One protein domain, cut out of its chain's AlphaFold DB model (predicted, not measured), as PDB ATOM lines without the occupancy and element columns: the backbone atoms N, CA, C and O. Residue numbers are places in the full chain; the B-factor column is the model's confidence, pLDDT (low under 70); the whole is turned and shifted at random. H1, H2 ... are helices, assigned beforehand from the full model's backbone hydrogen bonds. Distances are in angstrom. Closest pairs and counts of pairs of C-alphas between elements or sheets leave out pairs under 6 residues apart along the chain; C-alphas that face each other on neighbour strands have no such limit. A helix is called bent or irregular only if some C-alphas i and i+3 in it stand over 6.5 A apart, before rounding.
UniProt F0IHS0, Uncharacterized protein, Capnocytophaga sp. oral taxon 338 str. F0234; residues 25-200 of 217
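AT A GLANCE: This is residues 25 to 200 of the 217 residues of an uncharacterized protein of Capnocytophaga sp. oral taxon 338 str. F0234 (UniProt F0IHS0). One long helix, H1, runs through the core, with H4 beside it running back along it and H6, H7 and the longer H9 crossing it. H8 folds back on H7 as a hairpin at one side, and H2 with the short H3 makes a small separate head beyond the last residues of H1. The last six residues of H9, 195 to 200, stick out. The printed part has 176 residues with nine named helices, H1 to H9 in order, and no named strand: all helix. It is flat, 52 by 48 by 26 A, and only just compact, close to loose, with a radius of gyration of the C-alphas of 18.6 A.

IN THESE COORDINATES: Find C-alpha 25 at (178.128, 146.922, 165.405); from there H1, residues 25 to 46, runs 31.4 A. Next come H2, residues 53 to 67, 20.6 A long, and H3, residues 73 to 76. Look for C-alpha 80 at (146.552, 158.087, 156.596), where H4, residues 80 to 96, sets out for 24.5 A. H5 is residues 98 to 103, H6 108 to 121, H7 127 to 145, 23.3 A long, and H8 151 to 163. H7 is irregular, with C-alphas 129 and 132 7.9 A apart, and has a kink of 32 degrees near residue 134. H9, residues 171 to 200, runs 43.2 A to C-alpha 200 at (181.582, 161.083, 136.652).

HOW THE PARTS SIT: Begin at the hub, H1, which touches four helices; the packing is mostly crossed. H4 touches H1 at a shallow tilt of 18 degrees, opposite ways, closest at the C-alphas of Arg 40 and Cys 87, 5.2 A. With residues 30 to 38 alone H1 touches H6, at a steep tilt of 57 degrees; the closest C-alphas, Ala 34 and Cys 115, are 4.7 A apart. With residues 25 to 35 alone it touches H7, closest at the C-alphas of Tyr 28 and Ile 138, 6.0 A. With residues 27 to 31 alone it touches H9, about perpendicular at 83 degrees, closest at the C-alphas of Ala 27 and Val 179, 6.1 A. H7 and H8 form a helical hairpin, their closest C-alphas, His 140 and Ala 154, 5.3 A apart. H5 and H6 only just touch, only at the corner, with 3 pairs of C-alphas within 8 A; the closest are Glu 98 and Pro 108, 5.9 A. H2 touches H3, closest at the C-alphas of Glu 57 and Pro 73, 4.6 A; H2 is apart from H1, and H3 from H4. Each O i to N i+4 pair is within hydrogen-bond range in H1, H2, H4, H5, H6, H8 and H9, and 13 of 15 in H7; H3 is too short for one.

THE WHOLE: The two C-alphas farthest apart, Gly 68 and Lys 200, are 56.7 A from each other. The printed part has no cut, and no link is long. No printed residue is under 70; the mean pLDDT of the printed part is 92.7.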
ATOM      1  N   MET A  25     178.788 145.616 165.358       93.12
ATOM      2  CA  MET A  25     178.128 146.922 165.405       93.12
ATOM      3  C   MET A  25     177.754 147.417 164.005       93.12
ATOM      4  O   MET A  25     176.638 147.875 163.778       93.12
ATOM      5  N   ARG A  26     178.660 147.273 163.033       94.25
ATOM      6  CA  ARG A  26     178.384 147.612 161.635       94.25
ATOM      7  C   ARG A  26     177.252 146.766 161.053       94.25
ATOM      8  O   ARG A  26     176.364 147.321 160.415       94.25
ATOM      9  N   ALA A  27     177.270 145.451 161.269       95.00
ATOM     10  CA  ALA A  27     176.209 144.563 160.799       95.00
ATOM     11  C   ALA A  27     174.858 144.908 161.445       95.00
ATOM     12  O   ALA A  27     173.860 145.021 160.737       95.00
ATOM     13  N   TYR A  28     174.845 145.147 162.759       96.12
ATOM     14  CA  TYR A  28     173.664 145.592 163.498       96.12
ATOM     15  C   TYR A  28     173.073 146.865 162.894       96.12
ATOM     16  O   TYR A  28     171.892 146.884 162.562       96.12
ATOM     17  N   LEU A  29     173.891 147.901 162.688       96.44
ATOM     18  CA  LEU A  29     173.429 149.175 162.136       96.44
ATOM     19  C   LEU A  29     172.874 149.024 160.720       96.44
ATOM     20  O   LEU A  29     171.836 149.599 160.416       96.44
ATOM     21  N   LEU A  30     173.522 148.238 159.856       97.44
ATOM     22  CA  LEU A  30     173.018 147.994 158.502       97.44
ATOM     23  C   LEU A  30     171.670 147.261 158.520       97.44
ATOM     24  O   LEU A  30     170.758 147.651 157.795       97.44
ATOM     25  N   ILE A  31     171.527 146.243 159.371       97.19
ATOM     26  CA  ILE A  31     170.275 145.493 159.541       97.19
ATOM     27  C   ILE A  31     169.177 146.394 160.117       97.19
ATOM     28  O   ILE A  31     168.071 146.416 159.587       97.19
ATOM     29  N   LYS A  32     169.483 147.174 161.160       97.19
ATOM     30  CA  LYS A  32     168.554 148.125 161.781       97.19
ATOM     31  C   LYS A  32     168.091 149.179 160.777       97.19
ATOM     32  O   LYS A  32     166.894 149.410 160.664       97.19
ATOM     33  N   MET A  33     169.005 149.759 160.001       97.81
ATOM     34  CA  MET A  33     168.667 150.741 158.966       97.81
ATOM     35  C   MET A  33     167.803 150.137 157.857       97.81
ATOM     36  O   MET A  33     166.829 150.766 157.452       97.81
ATOM     37  N   ALA A  34     168.107 148.917 157.401       97.62
ATOM     38  CA  ALA A  34     167.269 148.222 156.426       97.62
ATOM     39  C   ALA A  34     165.869 147.933 156.988       97.62
ATOM     40  O   ALA A  34     164.881 148.148 156.298       97.62
ATOM     41  N   HIS A  35     165.764 147.541 158.260       96.94
ATOM     42  CA  HIS A  35     164.483 147.274 158.912       96.94
ATOM     43  C   HIS A  35     163.631 148.544 159.038       96.94
ATOM     44  O   HIS A  35     162.461 148.533 158.662       96.94
ATOM     45  N   LEU A  36     164.223 149.650 159.506       97.38
ATOM     46  CA  LEU A  36     163.547 150.949 159.580       97.38
ATOM     47  C   LEU A  36     163.089 151.428 158.200       97.38
ATOM     48  O   LEU A  36     161.979 151.937 158.054       97.38
ATOM     49  N   TYR A  37     163.924 151.231 157.179       97.69
ATOM     50  CA  TYR A  37     163.584 151.582 155.806       97.69
ATOM     51  C   TYR A  37     162.401 150.761 155.282       97.69
ATOM     52  O   TYR A  37     161.466 151.348 154.744       97.69
ATOM     53  N   SER A  38     162.401 149.439 155.479       96.12
ATOM     54  CA  SER A  38     161.285 148.570 155.085       96.12
ATOM     55  C   SER A  38     159.994 148.936 155.815       96.12
ATOM     56  O   SER A  38     158.945 149.041 155.187       96.12
ATOM     57  N   LEU A  39     160.057 149.233 157.120       95.94
ATOM     58  CA  LEU A  39     158.893 149.732 157.859       95.94
ATOM     59  C   LEU A  39     158.388 151.055 157.280       95.94
ATOM     60  O   LEU A  39     157.185 151.233 157.108       95.94
ATOM     61  N   ARG A  40     159.284 151.976 156.920       97.25
ATOM     62  CA  ARG A  40     158.889 153.243 156.298       97.25
ATOM     63  C   ARG A  40     158.207 153.009 154.948       97.25
ATOM     64  O   ARG A  40     157.186 153.630 154.673       97.25
ATOM     65  N   CYS A  41     158.736 152.107 154.122       96.12
ATOM     66  CA  CYS A  41     158.144 151.730 152.835       96.12
ATOM     67  C   CYS A  41     156.774 151.057 152.992       96.12
ATOM     68  O   CYS A  41     155.866 151.346 152.209       96.12
ATOM     69  N   LEU A  42     156.602 150.225 154.023       93.88
ATOM     70  CA  LEU A  42     155.319 149.624 154.372       93.88
ATOM     71  C   LEU A  42     154.289 150.706 154.707       93.88
ATOM     72  O   LEU A  42     153.261 150.783 154.039       93.88
ATOM     73  N   ASN A  43     154.589 151.589 155.663       94.62
ATOM     74  CA  ASN A  43     153.687 152.682 156.052       94.62
ATOM     75  C   ASN A  43     153.372 153.590 154.848       94.62
ATOM     76  O   ASN A  43     152.218 153.942 154.606       94.62
ATOM     77  N   GLN A  44     154.374 153.887 154.012       94.69
ATOM     78  CA  GLN A  44     154.168 154.656 152.787       94.69
ATOM     79  C   GLN A  44     153.216 153.960 151.800       94.69
ATOM     80  O   GLN A  44     152.440 154.627 151.109       94.69
ATOM     81  N   SER A  45     153.289 152.634 151.706       91.88
ATOM     82  CA  SER A  45     152.413 151.833 150.850       91.88
ATOM     83  C   SER A  45     150.995 151.765 151.412       91.88
ATOM     84  O   SER A  45     150.046 151.911 150.646       91.88
ATOM     85  N   LEU A  46     150.841 151.651 152.735       90.38
ATOM     86  CA  LEU A  46     149.537 151.650 153.408       90.38
ATOM     87  C   LEU A  46     148.765 152.957 153.176       90.38
ATOM     88  O   LEU A  46     147.568 152.915 152.919       90.38
ATOM     89  N   MET A  47     149.439 154.113 153.127       89.44
ATOM     90  CA  MET A  47     148.785 155.389 152.773       89.44
ATOM     91  C   MET A  47     148.171 155.401 151.362       89.44
ATOM     92  O   MET A  47     147.245 156.170 151.091       89.44
ATOM     93  N   LYS A  48     148.733 154.603 150.445       87.06
ATOM     94  CA  LYS A  48     148.293 154.494 149.045       87.06
ATOM     95  C   LYS A  48     147.316 153.343 148.825       87.06
ATOM     96  O   LYS A  48     146.678 153.299 147.776       87.06
ATOM     97  N   ALA A  49     147.237 152.409 149.769       82.81
ATOM     98  CA  ALA A  49     146.375 151.250 149.675       82.81
ATOM     99  C   ALA A  49     144.900 151.661 149.746       82.81
ATOM    100  O   ALA A  49     144.529 152.694 150.314       82.81
ATOM    101  N   LYS A  50     144.047 150.835 149.143       78.50
ATOM    102  CA  LYS A  50     142.604 150.995 149.259       78.50
ATOM    103  C   LYS A  50     142.204 150.640 150.692       78.50
ATOM    104  O   LYS A  50     142.500 149.548 151.159       78.50
ATOM    105  N   ASN A  51     141.574 151.587 151.376       80.19
ATOM    106  CA  ASN A  51     141.210 151.475 152.784       80.19
ATOM    107  C   ASN A  51     139.695 151.272 152.913       80.19
ATOM    108  O   ASN A  51     138.983 152.168 153.361       80.19
ATOM    109  N   ASP A  52     139.191 150.151 152.394       87.25
ATOM    110  CA  ASP A  52     137.769 149.813 152.463       87.25
ATOM    111  C   ASP A  52     137.496 148.694 153.470       87.25
ATOM    112  O   ASP A  52     138.269 147.744 153.600       87.25
ATOM    113  N   TYR A  53     136.370 148.826 154.174       89.88
ATOM    114  CA  TYR A  53     135.970 147.912 155.243       89.88
ATOM    115  C   TYR A  53     135.828 146.469 154.753       89.88
ATOM    116  O   TYR A  53     136.257 145.547 155.432       89.88
ATOM    117  N   HIS A  54     135.283 146.267 153.553       91.06
ATOM    118  CA  HIS A  54     135.087 144.937 152.980       91.06
ATOM    119  C   HIS A  54     136.418 144.190 152.781       91.06
ATOM    120  O   HIS A  54     136.538 143.005 153.080       91.06
ATOM    121  N   THR A  55     137.456 144.876 152.300       89.00
ATOM    122  CA  THR A  55     138.798 144.288 152.181       89.00
ATOM    123  C   THR A  55     139.382 143.962 153.555       89.00
ATOM    124  O   THR A  55     139.950 142.886 153.734       89.00
ATOM    125  N   ALA A  56     139.207 144.855 154.531       90.88
ATOM    126  CA  ALA A  56     139.654 144.639 155.902       90.88
ATOM    127  C   ALA A  56     138.948 143.446 156.576       90.88
ATOM    128  O   ALA A  56     139.591 142.641 157.244       90.88
ATOM    129  N   GLU A  57     137.647 143.289 156.338       92.44
ATOM    130  CA  GLU A  57     136.841 142.162 156.808       92.44
ATOM    131  C   GLU A  57     137.314 140.837 156.214       92.44
ATOM    132  O   GLU A  57     137.552 139.887 156.955       92.44
ATOM    133  N   ASN A  58     137.563 140.786 154.904       91.12
ATOM    134  CA  ASN A  58     138.099 139.583 154.267       91.12
ATOM    135  C   ASN A  58     139.471 139.180 154.827       91.12
ATOM    136  O   ASN A  58     139.727 137.995 155.033       91.12
ATOM    137  N   ILE A  59     140.352 140.150 155.094       89.25
ATOM    138  CA  ILE A  59     141.665 139.886 155.700       89.25
ATOM    139  C   ILE A  59     141.502 139.369 157.132       89.25
ATOM    140  O   ILE A  59     142.146 138.385 157.497       89.25
ATOM    141  N   SER A  60     140.638 140.005 157.924       92.12
ATOM    142  CA  SER A  60     140.370 139.605 159.304       92.12
ATOM    143  C   SER A  60     139.807 138.185 159.379       92.12
ATOM    144  O   SER A  60     140.340 137.358 160.118       92.12
ATOM    145  N   ASN A  61     138.815 137.865 158.542       92.81
ATOM    146  CA  ASN A  61     138.243 136.522 158.441       92.81
ATOM    147  C   ASN A  61     139.310 135.497 158.050       92.81
ATOM    148  O   ASN A  61     139.474 134.498 158.741       92.81
ATOM    149  N   MET A  62     140.110 135.782 157.016       92.56
ATOM    150  CA  MET A  62     141.190 134.892 156.585       92.56
ATOM    151  C   MET A  62     142.210 134.635 157.705       92.56
ATOM    152  O   MET A  62     142.629 133.498 157.913       92.56
ATOM    153  N   ILE A  63     142.632 135.672 158.436       91.00
ATOM    154  CA  ILE A  63     143.593 135.516 159.537       91.00
ATOM    155  C   ILE A  63     142.983 134.707 160.681       91.00
ATOM    156  O   ILE A  63     143.642 133.816 161.217       91.00
ATOM    157  N   ASN A  64     141.732 134.991 161.041       91.56
ATOM    158  CA  ASN A  64     141.042 134.285 162.113       91.56
ATOM    159  C   ASN A  64     140.820 132.804 161.755       91.56
ATOM    160  O   ASN A  64     141.052 131.942 162.598       91.56
ATOM    161  N   GLU A  65     140.471 132.492 160.504       92.81
ATOM    162  CA  GLU A  65     140.307 131.119 160.010       92.81
ATOM    163  C   GLU A  65     141.628 130.338 159.969       92.81
ATOM    164  O   GLU A  65     141.681 129.189 160.405       92.81
ATOM    165  N   VAL A  66     142.702 130.943 159.450       89.31
ATOM    166  CA  VAL A  66     143.983 130.246 159.235       89.31
ATOM    167  C   VAL A  66     144.801 130.130 160.521       89.31
ATOM    168  O   VAL A  66     145.457 129.113 160.740       89.31
ATOM    169  N   PHE A  67     144.789 131.166 161.361       86.62
ATOM    170  CA  PHE A  67     145.661 131.264 162.537       86.62
ATOM    171  C   PHE A  67     144.906 131.191 163.871       86.62
ATOM    172  O   PHE A  67     145.534 131.302 164.920       86.62
ATOM    173  N   GLY A  68     143.577 131.020 163.862       82.62
ATOM    174  CA  GLY A  68     142.766 131.000 165.087       82.62
ATOM    175  C   GLY A  68     142.762 132.339 165.833       82.62
ATOM    176  O   GLY A  68     142.632 132.369 167.056       82.62
ATOM    177  N   GLY A  69     142.982 133.440 165.110       80.56
ATOM    178  CA  GLY A  69     143.090 134.785 165.671       80.56
ATOM    179  C   GLY A  69     141.761 135.371 166.169       80.56
ATOM    180  O   GLY A  69     140.680 134.863 165.881       80.56
ATOM    181  N   GLN A  70     141.864 136.488 166.895       86.19
ATOM    182  CA  GLN A  70     140.742 137.356 167.288       86.19
ATOM    183  C   GLN A  70     140.926 138.766 166.712       86.19
ATOM    184  O   GLN A  70     140.814 139.766 167.416       86.19
ATOM    185  N   THR A  71     141.301 138.844 165.439       90.69
ATOM    186  CA  THR A  71     141.420 140.130 164.749       90.69
ATOM    187  C   THR A  71     140.042 140.661 164.375       90.69
ATOM    188  O   THR A  71     139.091 139.889 164.224       90.69
ATOM    189  N   SER A  72     139.947 141.971 164.203       91.81
ATOM    190  CA  SER A  72     138.777 142.698 163.726       91.81
ATOM    191  C   SER A  72     139.104 143.448 162.429       91.81
ATOM    192  O   SER A  72     140.268 143.768 162.177       91.81
ATOM    193  N   PRO A  73     138.105 143.801 161.603       89.81
ATOM    194  CA  PRO A  73     138.333 144.625 160.415       89.81
ATOM    195  C   PRO A  73     139.028 145.957 160.743       89.81
ATOM    196  O   PRO A  73     139.870 146.427 159.982       89.81
ATOM    197  N   GLN A  74     138.731 146.553 161.900       89.19
ATOM    198  CA  GLN A  74     139.340 147.804 162.355       89.19
ATOM    199  C   GLN A  74     140.864 147.705 162.493       89.19
ATOM    200  O   GLN A  74     141.540 148.699 162.244       89.19
ATOM    201  N   ASP A  75     141.410 146.520 162.784       86.19
ATOM    202  CA  ASP A  75     142.861 146.302 162.885       86.19
ATOM    203  C   ASP A  75     143.588 146.467 161.538       86.19
ATOM    204  O   ASP A  75     144.806 146.653 161.498       86.19
ATOM    205  N   PHE A  76     142.851 146.417 160.424       86.00
ATOM    206  CA  PHE A  76     143.386 146.530 159.064       86.00
ATOM    207  C   PHE A  76     142.981 147.833 158.368       86.00
ATOM    208  O   PHE A  76     143.473 148.125 157.274       86.00
ATOM    209  N   ILE A  77     142.121 148.638 158.998       87.94
ATOM    210  CA  ILE A  77     141.771 149.972 158.515       87.94
ATOM    211  C   ILE A  77     142.864 150.945 158.947       87.94
ATOM    212  O   ILE A  77     143.137 151.130 160.127       87.94
ATOM    213  N   CYS A  78     143.494 151.593 157.972       84.94
ATOM    214  CA  CYS A  78     144.642 152.463 158.214       84.94
ATOM    215  C   CYS A  78     144.243 153.945 158.206       84.94
ATOM    216  O   CYS A  78     143.714 154.437 157.209       84.94
ATOM    217  N   ASP A  79     144.573 154.698 159.260       89.50
ATOM    218  CA  ASP A  79     144.499 156.163 159.226       89.50
ATOM    219  C   ASP A  79     145.712 156.752 158.487       89.50
ATOM    220  O   ASP A  79     146.865 156.495 158.839       89.50
ATOM    221  N   LYS A  80     145.473 157.553 157.442       90.94
ATOM    222  CA  LYS A  80     146.552 158.087 156.596       90.94
ATOM    223  C   LYS A  80     147.486 159.045 157.334       90.94
ATOM    224  O   LYS A  80     148.672 159.065 157.008       90.94
ATOM    225  N   ASN A  81     146.974 159.824 158.284       92.50
ATOM    226  CA  ASN A  81     147.789 160.757 159.057       92.50
ATOM    227  C   ASN A  81     148.682 159.979 160.024       92.50
ATOM    228  O   ASN A  81     149.881 160.226 160.069       92.50
ATOM    229  N   GLU A  82     148.144 158.948 160.678       93.00
ATOM    230  CA  GLU A  82     148.930 158.069 161.543       93.00
ATOM    231  C   GLU A  82     150.068 157.376 160.770       93.00
ATOM    232  O   GLU A  82     151.210 157.321 161.234       93.00
ATOM    233  N   GLN A  83     149.798 156.871 159.559       94.44
ATOM    234  CA  GLN A  83     150.846 156.279 158.719       94.44
ATOM    235  C   GLN A  83     151.894 157.319 158.274       94.44
ATOM    236  O   GLN A  83     153.082 156.992 158.166       94.44
ATOM    237  N   ALA A  84     151.483 158.566 158.018       95.00
ATOM    238  CA  ALA A  84     152.395 159.657 157.680       95.00
ATOM    239  C   ALA A  84     153.308 160.015 158.864       95.00
ATOM    240  O   ALA A  84     154.528 160.087 158.687       95.00
ATOM    241  N   ASP A  85     152.750 160.131 160.068       97.19
ATOM    242  CA  ASP A  85     153.500 160.381 161.302       97.19
ATOM    243  C   ASP A  85     154.503 159.253 161.572       97.19
ATOM    244  O   ASP A  85     155.678 159.504 161.852       97.19
ATOM    245  N   LYS A  86     154.099 157.990 161.370       96.69
ATOM    246  CA  LYS A  86     155.019 156.841 161.425       96.69
ATOM    247  C   LYS A  86     156.165 156.980 160.421       96.69
ATOM    248  O   LYS A  86     157.317 156.728 160.774       96.69
ATOM    249  N   CYS A  87     155.897 157.411 159.186       97.19
ATOM    250  CA  CYS A  87     156.949 157.633 158.189       97.19
ATOM    251  C   CYS A  87     157.928 158.746 158.593       97.19
ATOM    252  O   CYS A  87     159.132 158.617 158.334       97.19
ATOM    253  N   ILE A  88     157.429 159.824 159.208       97.56
ATOM    254  CA  ILE A  88     158.244 160.930 159.726       97.56
ATOM    255  C   ILE A  88     159.143 160.416 160.852       97.56
ATOM    256  O   ILE A  88     160.366 160.496 160.725       97.56
ATOM    257  N   ASN A  89     158.563 159.771 161.867       98.06
ATOM    258  CA  ASN A  89     159.291 159.238 163.021       98.06
ATOM    259  C   ASN A  89     160.378 158.238 162.606       98.06
ATOM    260  O   ASN A  89     161.519 158.328 163.053       98.06
ATOM    261  N   LEU A  90     160.067 157.321 161.684       97.94
ATOM    262  CA  LEU A  90     161.050 156.377 161.144       97.94
ATOM    263  C   LEU A  90     162.178 157.093 160.388       97.94
ATOM    264  O   LEU A  90     163.336 156.686 160.464       97.94
ATOM    265  N   THR A  91     161.866 158.167 159.661       97.19
ATOM    266  CA  THR A  91     162.877 158.966 158.953       97.19
ATOM    267  C   THR A  91     163.789 159.708 159.927       97.19
ATOM    268  O   THR A  91     164.998 159.772 159.701       97.19
ATOM    269  N   GLU A  92     163.238 160.252 161.007       97.62
ATOM    270  CA  GLU A  92     164.007 160.899 162.069       97.62
ATOM    271  C   GLU A  92     164.884 159.896 162.824       97.62
ATOM    272  O   GLU A  92     166.075 160.152 163.014       97.62
ATOM    273  N   GLU A  93     164.350 158.715 163.149       97.25
ATOM    274  CA  GLU A  93     165.124 157.638 163.765       97.25
ATOM    275  C   GLU A  93     166.299 157.232 162.861       97.25
ATOM    276  O   GLU A  93     167.440 157.180 163.320       97.25
ATOM    277  N   MET A  94     166.069 157.028 161.560       97.38
ATOM    278  CA  MET A  94     167.143 156.736 160.602       97.38
ATOM    279  C   MET A  94     168.214 157.837 160.562       97.38
ATOM    280  O   MET A  94     169.410 157.527 160.554       97.38
ATOM    281  N   LYS A  95     167.808 159.114 160.568       96.62
ATOM    282  CA  LYS A  95     168.732 160.260 160.597       96.62
ATOM    283  C   LYS A  95     169.560 160.306 161.881       96.62
ATOM    284  O   LYS A  95     170.740 160.645 161.827       96.62
ATOM    285  N   SER A  96     168.983 159.922 163.022       96.69
ATOM    286  CA  SER A  96     169.686 159.917 164.314       96.69
ATOM    287  C   SER A  96     170.930 159.011 164.318       96.69
ATOM    288  O   SER A  96     171.917 159.304 164.994       96.69
ATOM    289  N   TYR A  97     170.947 157.960 163.488       95.25
ATOM    290  CA  TYR A  97     172.092 157.056 163.355       95.25
ATOM    291  C   TYR A  97     173.207 157.581 162.439       95.25
ATOM    292  O   TYR A  97     174.300 157.007 162.430       95.25
ATOM    293  N   GLU A  98     172.999 158.666 161.683       94.44
ATOM    294  CA  GLU A  98     174.001 159.169 160.731       94.44
ATOM    295  C   GLU A  98     175.308 159.586 161.412       94.44
ATOM    296  O   GLU A  98     176.389 159.324 160.878       94.44
ATOM    297  N   GLY A  99     175.234 160.153 162.623       92.31
ATOM    298  CA  GLY A  99     176.415 160.475 163.426       92.31
ATOM    299  C   GLY A  99     177.274 159.240 163.708       92.31
ATOM    300  O   GLY A  99     178.474 159.236 163.433       92.31
ATOM    301  N   VAL A 100     176.644 158.151 164.157       91.38
ATOM    302  CA  VAL A 100     177.321 156.877 164.449       91.38
ATOM    303  C   VAL A 100     177.895 156.246 163.177       91.38
ATOM    304  O   VAL A 100     179.024 155.749 163.182       91.38
ATOM    305  N   LEU A 101     177.156 156.292 162.063       93.56
ATOM    306  CA  LEU A 101     177.638 155.811 160.765       93.56
ATOM    307  C   LEU A 101     178.911 156.551 160.333       93.56
ATOM    308  O   LEU A 101     179.888 155.911 159.933       93.56
ATOM    309  N   ASN A 102     178.935 157.876 160.485       92.25
ATOM    310  CA  ASN A 102     180.101 158.696 160.172       92.25
ATOM    311  C   ASN A 102     181.303 158.349 161.064       92.25
ATOM    312  O   ASN A 102     182.410 158.184 160.543       92.25
ATOM    313  N   THR A 103     181.102 158.139 162.371       89.88
ATOM    314  CA  THR A 103     182.159 157.670 163.290       89.88
ATOM    315  C   THR A 103     182.753 156.331 162.845       89.88
ATOM    316  O   THR A 103     183.962 156.119 162.933       89.88
ATOM    317  N   LEU A 104     181.928 155.437 162.293       88.06
ATOM    318  CA  LEU A 104     182.359 154.148 161.743       88.06
ATOM    319  C   LEU A 104     182.917 154.233 160.311       88.06
ATOM    320  O   LEU A 104     183.210 153.198 159.705       88.06
ATOM    321  N   LYS A 105     183.084 155.444 159.758       90.50
ATOM    322  CA  LYS A 105     183.505 155.701 158.368       90.50
ATOM    323  C   LYS A 105     182.585 155.041 157.333       90.50
ATOM    324  O   LYS A 105     183.027 154.627 156.259       90.50
ATOM    325  N   ILE A 106     181.299 154.935 157.651       92.19
ATOM    326  CA  ILE A 106     180.258 154.423 156.764       92.19
ATOM    327  C   ILE A 106     179.492 155.620 156.209       92.19
ATOM    328  O   ILE A 106     178.878 156.369 156.954       92.19
ATOM    329  N   ASN A 107     179.500 155.792 154.887       91.94
ATOM    330  CA  ASN A 107     178.762 156.875 154.240       91.94
ATOM    331  C   ASN A 107     177.238 156.646 154.369       91.94
ATOM    332  O   ASN A 107     176.750 155.679 153.768       91.94
ATOM    333  N   PRO A 108     176.471 157.543 155.027       94.00
ATOM    334  CA  PRO A 108     175.024 157.398 155.193       94.00
ATOM    335  C   PRO A 108     174.272 157.230 153.873       94.00
ATOM    336  O   PRO A 108     173.429 156.349 153.739       94.00
ATOM    337  N   GLN A 109     174.648 157.975 152.830       92.38
ATOM    338  CA  GLN A 109     174.021 157.821 151.513       92.38
ATOM    339  C   GLN A 109     174.246 156.423 150.918       92.38
ATOM    340  O   GLN A 109     173.428 155.934 150.138       92.38
ATOM    341  N   GLY A 110     175.382 155.796 151.236       94.88
ATOM    342  CA  GLY A 110     175.654 154.406 150.876       94.88
ATOM    343  C   GLY A 110     174.700 153.451 151.585       94.88
ATOM    344  O   GLY A 110     174.198 152.529 150.948       94.88
ATOM    345  N   VAL A 111     174.393 153.720 152.856       96.81
ATOM    346  CA  VAL A 111     173.432 152.945 153.652       96.81
ATOM    347  C   VAL A 111     172.017 153.089 153.104       96.81
ATOM    348  O   VAL A 111     171.388 152.070 152.857       96.81
ATOM    349  N   TYR A 112     171.535 154.301 152.804       96.62
ATOM    350  CA  TYR A 112     170.207 154.472 152.189       96.62
ATOM    351  C   TYR A 112     170.084 153.757 150.839       96.62
ATOM    352  O   TYR A 112     169.060 153.141 150.558       96.62
ATOM    353  N   ALA A 113     171.131 153.800 150.006       96.19
ATOM    354  CA  ALA A 113     171.137 153.067 148.741       96.19
ATOM    355  C   ALA A 113     171.141 151.548 148.944       96.19
ATOM    356  O   ALA A 113     170.529 150.835 148.160       96.19
ATOM    357  N   PHE A 114     171.815 151.062 149.986       97.94
ATOM    358  CA  PHE A 114     171.756 149.661 150.378       97.94
ATOM    359  C   PHE A 114     170.361 149.272 150.870       97.94
ATOM    360  O   PHE A 114     169.841 148.261 150.425       97.94
ATOM    361  N   CYS A 115     169.719 150.090 151.706       97.75
ATOM    362  CA  CYS A 115     168.363 149.815 152.181       97.75
ATOM    363  C   CYS A 115     167.367 149.733 151.015       97.75
ATOM    364  O   CYS A 115     166.572 148.806 150.953       97.75
ATOM    365  N   ALA A 116     167.476 150.648 150.045       96.94
ATOM    366  CA  ALA A 116     166.681 150.594 148.818       96.94
ATOM    367  C   ALA A 116     166.964 149.329 147.984       96.94
ATOM    368  O   ALA A 116     166.053 148.764 147.392       96.94
ATOM    369  N   ASP A 117     168.217 148.872 147.931       96.88
ATOM    370  CA  ASP A 117     168.592 147.643 147.225       96.88
ATOM    371  C   ASP A 117     168.038 146.383 147.919       96.88
ATOM    372  O   ASP A 117     167.578 145.467 147.242       96.88
ATOM    373  N   VAL A 118     168.008 146.360 149.256       96.38
ATOM    374  CA  VAL A 118     167.355 145.293 150.032       96.38
ATOM    375  C   VAL A 118     165.849 145.279 149.775       96.38
ATOM    376  O   VAL A 118     165.307 144.220 149.475       96.38
ATOM    377  N   GLU A 119     165.195 146.440 149.847       95.69
ATOM    378  CA  GLU A 119     163.741 146.572 149.700       95.69
ATOM    379  C   GLU A 119     163.260 146.220 148.285       95.69
ATOM    380  O   GLU A 119     162.338 145.430 148.115       95.69
ATOM    381  N   TYR A 120     163.891 146.792 147.255       94.25
ATOM    382  CA  TYR A 120     163.369 146.726 145.888       94.25
ATOM    383  C   TYR A 120     164.015 145.642 145.023       94.25
ATOM    384  O   TYR A 120     163.385 145.173 144.079       94.25
ATOM    385  N   ASN A 121     165.250 145.230 145.326       94.00
ATOM    386  CA  ASN A 121     165.963 144.201 144.557       94.00
ATOM    387  C   ASN A 121     166.150 142.897 145.341       94.00
ATOM    388  O   ASN A 121     166.772 141.970 144.821       94.00
ATOM    389  N   ASN A 122     165.646 142.820 146.579       92.38
ATOM    390  CA  ASN A 122     165.760 141.650 147.447       92.38
ATOM    391  C   ASN A 122     167.210 141.138 147.572       92.38
ATOM    392  O   ASN A 122     167.469 139.933 147.562       92.38
ATOM    393  N   SER A 123     168.187 142.051 147.660       93.31
ATOM    394  CA  SER A 123     169.612 141.685 147.658       93.31
ATOM    395  C   SER A 123     170.075 140.937 148.911       93.31
ATOM    396  O   SER A 123     171.153 140.341 148.915       93.31
ATOM    397  N   VAL A 124     169.239 140.900 149.952       94.56
ATOM    398  CA  VAL A 124     169.407 140.070 151.151       94.56
ATOM    399  C   VAL A 124     168.139 139.216 151.324       94.56
ATOM    400  O   VAL A 124     167.259 139.574 152.104       94.56
ATOM    401  N   PRO A 125     168.008 138.075 150.621       91.94
ATOM    402  CA  PRO A 125     166.740 137.343 150.528       91.94
ATOM    403  C   PRO A 125     166.162 136.851 151.858       91.94
ATOM    404  O   PRO A 125     164.951 136.724 152.006       91.94
ATOM    405  N   LEU A 126     167.018 136.553 152.841       91.56
ATOM    406  CA  LEU A 126     166.567 136.103 154.162       91.56
ATOM    407  C   LEU A 126     166.080 137.255 155.049       91.56
ATOM    408  O   LEU A 126     165.489 137.004 156.100       91.56
ATOM    409  N   PHE A 127     166.330 138.504 154.651       92.44
ATOM    410  CA  PHE A 127     166.006 139.681 155.444       92.44
ATOM    411  C   PHE A 127     164.501 139.897 155.582       92.44
ATOM    412  O   PHE A 127     164.034 140.154 156.687       92.44
ATOM    413  N   SER A 128     163.738 139.730 154.501       86.75
ATOM    414  CA  SER A 128     162.282 139.934 154.511       86.75
ATOM    415  C   SER A 128     161.571 139.050 155.535       86.75
ATOM    416  O   SER A 128     160.597 139.472 156.147       86.75
ATOM    417  N   ARG A 129     162.085 137.834 155.761       88.44
ATOM    418  CA  ARG A 129     161.492 136.864 156.688       88.44
ATOM    419  C   ARG A 129     162.098 136.895 158.089       88.44
ATOM    420  O   ARG A 129     161.377 136.742 159.064       88.44
ATOM    421  N   TYR A 130     163.416 137.047 158.201       93.75
ATOM    422  CA  TYR A 130     164.132 136.865 159.471       93.75
ATOM    423  C   TYR A 130     165.031 138.053 159.844       93.75
ATOM    424  O   TYR A 130     165.792 137.973 160.808       93.75
ATOM    425  N   GLY A 131     164.969 139.161 159.106       93.06
ATOM    426  CA  GLY A 131     165.805 140.340 159.337       93.06
ATOM    427  C   GLY A 131     165.605 140.934 160.730       93.06
ATOM    428  O   GLY A 131     166.585 141.204 161.421       93.06
ATOM    429  N   GLN A 132     164.354 141.054 161.184       93.38
ATOM    430  CA  GLN A 132     164.038 141.607 162.503       93.38
ATOM    431  C   GLN A 132     164.516 140.701 163.647       93.38
ATOM    432  O   GLN A 132     165.155 141.177 164.583       93.38
ATOM    433  N   ILE A 133     164.283 139.387 163.569       94.50
ATOM    434  CA  ILE A 133     164.754 138.475 164.621       94.50
ATOM    435  C   ILE A 133     166.289 138.414 164.660       94.50
ATOM    436  O   ILE A 133     166.886 138.448 165.736       94.50
ATOM    437  N   ALA A 134     166.948 138.435 163.494       95.31
ATOM    438  CA  ALA A 134     168.401 138.535 163.400       95.31
ATOM    439  C   ALA A 134     168.925 139.859 163.984       95.31
ATOM    440  O   ALA A 134     169.941 139.854 164.680       95.31
ATOM    441  N   MET A 135     168.224 140.975 163.757       96.62
ATOM    442  CA  MET A 135     168.534 142.277 164.356       96.62
ATOM    443  C   MET A 135     168.576 142.192 165.882       96.62
ATOM    444  O   MET A 135     169.543 142.658 166.483       96.62
ATOM    445  N   TYR A 136     167.568 141.572 166.505       96.06
ATOM    446  CA  TYR A 136     167.518 141.414 167.959       96.06
ATOM    447  C   TYR A 136     168.635 140.506 168.483       96.06
ATOM    448  O   TYR A 136     169.335 140.887 169.421       96.06
ATOM    449  N   VAL A 137     168.889 139.361 167.832       96.19
ATOM    450  CA  VAL A 137     170.007 138.470 168.201       96.19
ATOM    451  C   VAL A 137     171.337 139.223 168.180       96.19
ATOM    452  O   VAL A 137     172.108 139.164 169.138       96.19
ATOM    453  N   ILE A 138     171.615 139.954 167.098       96.25
ATOM    454  CA  ILE A 138     172.860 140.717 166.955       96.25
ATOM    455  C   ILE A 138     172.901 141.866 167.966       96.25
ATOM    456  O   ILE A 138     173.964 142.124 168.521       96.25
ATOM    457  N   GLY A 139     171.767 142.509 168.254       95.81
ATOM    458  CA  GLY A 139     171.647 143.540 169.284       95.81
ATOM    459  C   GLY A 139     172.052 143.032 170.669       95.81
ATOM    460  O   GLY A 139     172.864 143.667 171.338       95.81
ATOM    461  N   HIS A 140     171.593 141.846 171.079       95.69
ATOM    462  CA  HIS A 140     172.013 141.246 172.353       95.69
ATOM    463  C   HIS A 140     173.502 140.886 172.370       95.69
ATOM    464  O   HIS A 140     174.184 141.138 173.364       95.69
ATOM    465  N   ILE A 141     174.037 140.359 171.263       93.81
ATOM    466  CA  ILE A 141     175.479 140.097 171.133       93.81
ATOM    467  C   ILE A 141     176.272 141.408 171.236       93.81
ATOM    468  O   ILE A 141     177.292 141.451 171.917       93.81
ATOM    469  N   MET A 142     175.805 142.476 170.583       93.00
ATOM    470  CA  MET A 142     176.432 143.796 170.610       93.00
ATOM    471  C   MET A 142     176.419 144.389 172.021       93.00
ATOM    472  O   MET A 142     177.457 144.844 172.488       93.00
ATOM    473  N   ASN A 143     175.284 144.342 172.719       91.75
ATOM    474  CA  ASN A 143     175.157 144.865 174.081       91.75
ATOM    475  C   ASN A 143     176.080 144.126 175.057       91.75
ATOM    476  O   ASN A 143     176.724 144.761 175.892       91.75
ATOM    477  N   TYR A 144     176.198 142.801 174.921       91.56
ATOM    478  CA  TYR A 144     177.169 142.020 175.687       91.56
ATOM    479  C   TYR A 144     178.605 142.427 175.352       91.56
ATOM    480  O   TYR A 144     179.404 142.698 176.249       91.56
ATOM    481  N   ASP A 145     178.934 142.520 174.060       87.81
ATOM    482  CA  ASP A 145     180.255 142.944 173.608       87.81
ATOM    483  C   ASP A 145     180.605 144.329 174.180       87.81
ATOM    484  O   ASP A 145     181.743 144.544 174.591       87.81
ATOM    485  N   LEU A 146     179.661 145.270 174.231       85.19
ATOM    486  CA  LEU A 146     179.853 146.620 174.774       85.19
ATOM    487  C   LEU A 146     179.846 146.682 176.312       85.19
ATOM    488  O   LEU A 146     180.102 147.745 176.873       85.19
ATOM    489  N   GLY A 147     179.604 145.562 177.000       85.94
ATOM    490  CA  GLY A 147     179.543 145.504 178.461       85.94
ATOM    491  C   GLY A 147     178.298 146.169 179.053       85.94
ATOM    492  O   GLY A 147     178.318 146.530 180.225       85.94
ATOM    493  N   MET A 148     177.242 146.350 178.250       89.25
ATOM    494  CA  MET A 148     175.954 146.897 178.692       89.25
ATOM    495  C   MET A 148     175.093 145.848 179.398       89.25
ATOM    496  O   MET A 148     174.278 146.199 180.242       89.25
ATOM    497  N   ILE A 149     175.270 144.574 179.039       92.88
ATOM    498  CA  ILE A 149     174.606 143.429 179.670       92.88
ATOM    499  C   ILE A 149     175.622 142.326 179.959       92.88
ATOM    500  O   ILE A 149     176.692 142.249 179.343       92.88
ATOM    501  N   THR A 150     175.278 141.445 180.888       93.69
ATOM    502  CA  THR A 150     176.056 140.246 181.202       93.69
ATOM    503  C   THR A 150     175.914 139.177 180.115       93.69
ATOM    504  O   THR A 150     175.022 139.212 179.262       93.69
ATOM    505  N   LYS A 151     176.815 138.187 180.133       93.88
ATOM    506  CA  LYS A 151     176.751 137.042 179.213       93.88
ATOM    507  C   LYS A 151     175.455 136.252 179.403       93.88
ATOM    508  O   LYS A 151     174.846 135.848 178.415       93.88
ATOM    509  N   ASP A 152     175.054 136.042 180.652       96.50
ATOM    510  CA  ASP A 152     173.894 135.222 180.991       96.50
ATOM    511  C   ASP A 152     172.594 135.909 180.563       96.50
ATOM    512  O   ASP A 152     171.736 135.269 179.959       96.50
ATOM    513  N   GLU A 153     172.494 137.231 180.736       95.81
ATOM    514  CA  GLU A 153     171.388 138.030 180.188       95.81
ATOM    515  C   GLU A 153     171.322 137.949 178.660       95.81
ATOM    516  O   GLU A 153     170.248 137.749 178.092       95.81
ATOM    517  N   ALA A 154     172.462 138.057 177.970       95.19
ATOM    518  CA  ALA A 154     172.497 137.945 176.516       95.19
ATOM    519  C   ALA A 154     172.039 136.559 176.033       95.19
ATOM    520  O   ALA A 154     171.259 136.466 175.085       95.19
ATOM    521  N   LEU A 155     172.490 135.486 176.690       95.50
ATOM    522  CA  LEU A 155     172.084 134.116 176.366       95.50
ATOM    523  C   LEU A 155     170.596 133.883 176.634       95.50
ATOM    524  O   LEU A 155     169.923 133.300 175.787       95.50
ATOM    525  N   LYS A 156     170.082 134.379 177.764       96.62
ATOM    526  CA  LYS A 156     168.664 134.300 178.127       96.62
ATOM    527  C   LYS A 156     167.784 135.007 177.094       96.62
ATOM    528  O   LYS A 156     166.826 134.419 176.606       96.62
ATOM    529  N   ASN A 157     168.156 136.218 176.683       94.94
ATOM    530  CA  ASN A 157     167.412 136.961 175.665       94.94
ATOM    531  C   ASN A 157     167.447 136.275 174.293       94.94
ATOM    532  O   ASN A 157     166.429 136.185 173.615       94.94
ATOM    533  N   ILE A 158     168.598 135.725 173.891       95.06
ATOM    534  CA  ILE A 158     168.691 134.933 172.657       95.06
ATOM    535  C   ILE A 158     167.847 133.657 172.755       95.06
ATOM    536  O   ILE A 158     167.302 133.225 171.741       95.06
ATOM    537  N   GLN A 159     167.727 133.052 173.939       94.62
ATOM    538  CA  GLN A 159     166.877 131.883 174.143       94.62
ATOM    539  C   GLN A 159     165.396 132.232 173.959       94.62
ATOM    540  O   GLN A 159     164.734 131.559 173.179       94.62
ATOM    541  N   TYR A 160     164.919 133.348 174.519       94.25
ATOM    542  CA  TYR A 160     163.554 133.827 174.259       94.25
ATOM    543  C   TYR A 160     163.263 134.025 172.767       94.25
ATOM    544  O   TYR A 160     162.183 133.684 172.295       94.25
ATOM    545  N   LEU A 161     164.240 134.514 171.998       94.44
ATOM    546  CA  LEU A 161     164.094 134.635 170.546       94.44
ATOM    547  C   LEU A 161     164.055 133.277 169.832       94.44
ATOM    548  O   LEU A 161     163.474 133.190 168.759       94.44
ATOM    549  N   LYS A 162     164.682 132.225 170.369       92.50
ATOM    550  CA  LYS A 162     164.593 130.871 169.793       92.50
ATOM    551  C   LYS A 162     163.256 130.202 170.078       92.50
ATOM    552  O   LYS A 162     162.817 129.409 169.255       92.50
ATOM    553  N   ASP A 163     162.666 130.508 171.227       91.94
ATOM    554  CA  ASP A 163     161.407 129.914 171.679       91.94
ATOM    555  C   ASP A 163     160.183 130.603 171.045       91.94
ATOM    556  O   ASP A 163     159.058 130.134 171.188       91.94
ATOM    557  N   PHE A 164     160.393 131.704 170.315       89.44
ATOM    558  CA  PHE A 164     159.355 132.360 169.528       89.44
ATOM    559  C   PHE A 164     158.858 131.449 168.395       89.44
ATOM    560  O   PHE A 164     159.655 130.888 167.647       89.44
ATOM    561  N   GLU A 165     157.538 131.358 168.225       85.50
ATOM    562  CA  GLU A 165     156.877 130.408 167.316       85.50
ATOM    563  C   GLU A 165     157.390 130.479 165.867       85.50
ATOM    564  O   GLU A 165     157.645 129.455 165.234       85.50
ATOM    565  N   PHE A 166     157.627 131.690 165.354       83.69
ATOM    566  CA  PHE A 166     158.115 131.899 163.986       83.69
ATOM    567  C   PHE A 166     159.644 131.970 163.883       83.69
ATOM    568  O   PHE A 166     160.192 132.308 162.825       83.69
ATOM    569  N   ALA A 167     160.366 131.672 164.965       90.69
ATOM    570  CA  ALA A 167     161.814 131.622 164.924       90.69
ATOM    571  C   ALA A 167     162.290 130.455 164.042       90.69
ATOM    572  O   ALA A 167     161.783 129.334 164.117       90.69
ATOM    573  N   PRO A 168     163.316 130.664 163.201       91.62
ATOM    574  CA  PRO A 168     163.894 129.567 162.447       91.62
ATOM    575  C   PRO A 168     164.547 128.554 163.397       91.62
ATOM    576  O   PRO A 168     165.353 128.930 164.251       91.62
ATOM    577  N   LYS A 169     164.308 127.253 163.154       89.69
ATOM    578  CA  LYS A 169     164.884 126.128 163.930       89.69
ATOM    579  C   LYS A 169     166.389 126.269 164.196       89.69
ATOM    580  O   LYS A 169     166.879 125.861 165.241       89.69
ATOM    581  N   ASN A 170     167.135 126.854 163.254       92.38
ATOM    582  CA  ASN A 170     168.552 127.170 163.423       92.38
ATOM    583  C   ASN A 170     168.814 128.686 163.383       92.38
ATOM    584  O   ASN A 170     169.476 129.200 162.475       92.38
ATOM    585  N   LEU A 171     168.290 129.403 164.381       93.94
ATOM    586  CA  LEU A 171     168.399 130.861 164.504       93.94
ATOM    587  C   LEU A 171     169.834 131.378 164.421       93.94
ATOM    588  O   LEU A 171     170.090 132.376 163.747       93.94
ATOM    589  N   SER A 172     170.795 130.678 165.028       92.81
ATOM    590  CA  SER A 172     172.204 131.076 164.956       92.81
ATOM    591  C   SER A 172     172.743 131.030 163.525       92.81
ATOM    592  O   SER A 172     173.458 131.945 163.110       92.81
ATOM    593  N   MET A 173     172.428 129.977 162.764       95.25
ATOM    594  CA  MET A 173     172.887 129.845 161.383       95.25
ATOM    595  C   MET A 173     172.207 130.869 160.475       95.25
ATOM    596  O   MET A 173     172.886 131.498 159.664       95.25
ATOM    597  N   VAL A 174     170.893 131.064 160.622       95.62
ATOM    598  CA  VAL A 174     170.138 132.047 159.830       95.62
ATOM    599  C   VAL A 174     170.645 133.462 160.094       95.62
ATOM    600  O   VAL A 174     170.955 134.177 159.144       95.62
ATOM    601  N   THR A 175     170.849 133.827 161.362       96.31
ATOM    602  CA  THR A 175     171.424 135.128 161.739       96.31
ATOM    603  C   THR A 175     172.791 135.328 161.089       96.31
ATOM    604  O   THR A 175     173.045 136.361 160.474       96.31
ATOM    605  N   ARG A 176     173.671 134.318 161.146       95.38
ATOM    606  CA  ARG A 176     174.993 134.389 160.507       95.38
ATOM    607  C   ARG A 176     174.895 134.562 158.988       95.38
ATOM    608  O   ARG A 176     175.655 135.350 158.433       95.38
ATOM    609  N   LYS A 177     173.985 133.844 158.321       96.50
ATOM    610  CA  LYS A 177     173.759 133.982 156.873       96.50
ATOM    611  C   LYS A 177     173.284 135.389 156.511       96.50
ATOM    612  O   LYS A 177     173.816 135.961 155.569       96.50
ATOM    613  N   ILE A 178     172.362 135.961 157.285       96.69
ATOM    614  CA  ILE A 178     171.894 137.340 157.083       96.69
ATOM    615  C   ILE A 178     173.046 138.330 157.234       96.69
ATOM    616  O   ILE A 178     173.213 139.181 156.369       96.69
ATOM    617  N   VAL A 179     173.879 138.200 158.272       96.50
ATOM    618  CA  VAL A 179     175.051 139.078 158.452       96.50
ATOM    619  C   VAL A 179     175.968 139.040 157.231       96.50
ATOM    620  O   VAL A 179     176.365 140.095 156.746       96.50
ATOM    621  N   ILE A 180     176.270 137.846 156.714       96.25
ATOM    622  CA  ILE A 180     177.118 137.684 155.525       96.25
ATOM    623  C   ILE A 180     176.472 138.358 154.308       96.25
ATOM    624  O   ILE A 180     177.112 139.187 153.667       96.25
ATOM    625  N   GLN A 181     175.193 138.077 154.041       96.62
ATOM    626  CA  GLN A 181     174.468 138.668 152.912       96.62
ATOM    627  C   GLN A 181     174.413 140.201 153.000       96.62
ATOM    628  O   GLN A 181     174.610 140.886 152.001       96.62
ATOM    629  N   VAL A 182     174.191 140.752 154.194       96.94
ATOM    630  CA  VAL A 182     174.185 142.202 154.436       96.94
ATOM    631  C   VAL A 182     175.554 142.816 154.156       96.94
ATOM    632  O   VAL A 182     175.639 143.853 153.498       96.94
ATOM    633  N   GLU A 183     176.632 142.193 154.635       95.75
ATOM    634  CA  GLU A 183     177.997 142.670 154.397       95.75
ATOM    635  C   GLU A 183     178.353 142.652 152.903       95.75
ATOM    636  O   GLU A 183     178.902 143.633 152.391       95.75
ATOM    637  N   GLU A 184     178.004 141.573 152.200       95.81
ATOM    638  CA  GLU A 184     178.224 141.409 150.761       95.81
ATOM    639  C   GLU A 184     177.423 142.431 149.945       95.81
ATOM    640  O   GLU A 184     178.003 143.186 149.158       95.81
ATOM    641  N   ALA A 185     176.111 142.523 150.175       96.69
ATOM    642  CA  ALA A 185     175.230 143.453 149.472       96.69
ATOM    643  C   ALA A 185     175.649 144.914 149.707       96.69
ATOM    644  O   ALA A 185     175.785 145.693 148.756       96.69
ATOM    645  N   PHE A 186     175.960 145.289 150.952       97.12
ATOM    646  CA  PHE A 186     176.463 146.628 151.253       97.12
ATOM    647  C   PHE A 186     177.818 146.909 150.578       97.12
ATOM    648  O   PHE A 186     178.051 148.017 150.078       97.12
ATOM    649  N   GLY A 187     178.714 145.917 150.536       94.38
ATOM    650  CA  GLY A 187     179.991 145.999 149.827       94.38
ATOM    651  C   GLY A 187     179.812 146.258 148.329       94.38
ATOM    652  O   GLY A 187     180.441 147.166 147.778       94.38
ATOM    653  N   LEU A 188     178.891 145.534 147.684       93.62
ATOM    654  CA  LEU A 188     178.553 145.708 146.269       93.62
ATOM    655  C   LEU A 188     177.964 147.094 145.983       93.62
ATOM    656  O   LEU A 188     178.391 147.765 145.038       93.62
ATOM    657  N   VAL A 189     177.023 147.561 146.808       93.94
ATOM    658  CA  VAL A 189     176.446 148.910 146.692       93.94
ATOM    659  C   VAL A 189     177.530 149.978 146.838       93.94
ATOM    660  O   VAL A 189     177.604 150.908 146.029       93.94
ATOM    661  N   SER A 190     178.415 149.828 147.824       90.75
ATOM    662  CA  SER A 190     179.530 150.748 148.056       90.75
ATOM    663  C   SER A 190     180.470 150.810 146.848       90.75
ATOM    664  O   SER A 190     180.774 151.901 146.361       90.75
ATOM    665  N   LEU A 191     180.858 149.654 146.299       90.25
ATOM    666  CA  LEU A 191     181.710 149.563 145.114       90.25
ATOM    667  C   LEU A 191     181.055 150.210 143.886       90.25
ATOM    668  O   LEU A 191     181.676 151.031 143.210       90.25
ATOM    669  N   ARG A 192     179.775 149.909 143.619       90.00
ATOM    670  CA  ARG A 192     179.016 150.514 142.511       90.00
ATOM    671  C   ARG A 192     178.987 152.039 142.620       90.00
ATOM    672  O   ARG A 192     179.136 152.730 141.611       90.00
ATOM    673  N   ARG A 193     178.826 152.586 143.829       87.31
ATOM    674  CA  ARG A 193     178.844 154.040 144.061       87.31
ATOM    675  C   ARG A 193     180.221 154.650 143.823       87.31
ATOM    676  O   ARG A 193     180.296 155.705 143.198       87.31
ATOM    677  N   ILE A 194     181.285 153.991 144.277       86.94
ATOM    678  CA  ILE A 194     182.667 154.413 144.019       86.94
ATOM    679  C   ILE A 194     182.923 154.466 142.506       86.94
ATOM    680  O   ILE A 194     183.324 155.505 141.990       86.94
ATOM    681  N   ILE A 195     182.577 153.404 141.772       87.19
ATOM    682  CA  ILE A 195     182.721 153.348 140.308       87.19
ATOM    683  C   ILE A 195     181.929 154.469 139.621       87.19
ATOM    684  O   ILE A 195     182.442 155.107 138.707       87.19
ATOM    685  N   ARG A 196     180.686 154.742 140.047       85.38
ATOM    686  CA  ARG A 196     179.874 155.841 139.487       85.38
ATOM    687  C   ARG A 196     180.513 157.212 139.724       85.38
ATOM    688  O   ARG A 196     180.485 158.039 138.817       85.38
ATOM    689  N   ARG A 197     181.095 157.446 140.907       84.69
ATOM    690  CA  ARG A 197     181.829 158.686 141.215       84.69
ATOM    691  C   ARG A 197     183.046 158.837 140.309       84.69
ATOM    692  O   ARG A 197     183.122 159.838 139.608       84.69
ATOM    693  N   TYR A 198     183.886 157.805 140.209       84.50
ATOM    694  CA  TYR A 198     185.035 157.804 139.297       84.50
ATOM    695  C   TYR A 198     184.617 158.038 137.839       84.50
ATOM    696  O   TYR A 198     185.181 158.885 137.159       84.50
ATOM    697  N   LYS A 199     183.573 157.362 137.347       84.62
ATOM    698  CA  LYS A 199     183.070 157.585 135.979       84.62
ATOM    699  C   LYS A 199     182.603 159.024 135.738       84.62
ATOM    700  O   LYS A 199     182.737 159.510 134.620       84.62
ATOM    701  N   LYS A 200     182.034 159.688 136.750       84.56
ATOM    702  CA  LYS A 200     181.582 161.083 136.652       84.56
ATOM    703  C   LYS A 200     182.759 162.059 136.687       84.56
ATOM    704  O   LYS A 200     182.806 162.966 135.868       84.56
TER     705      LYS A 200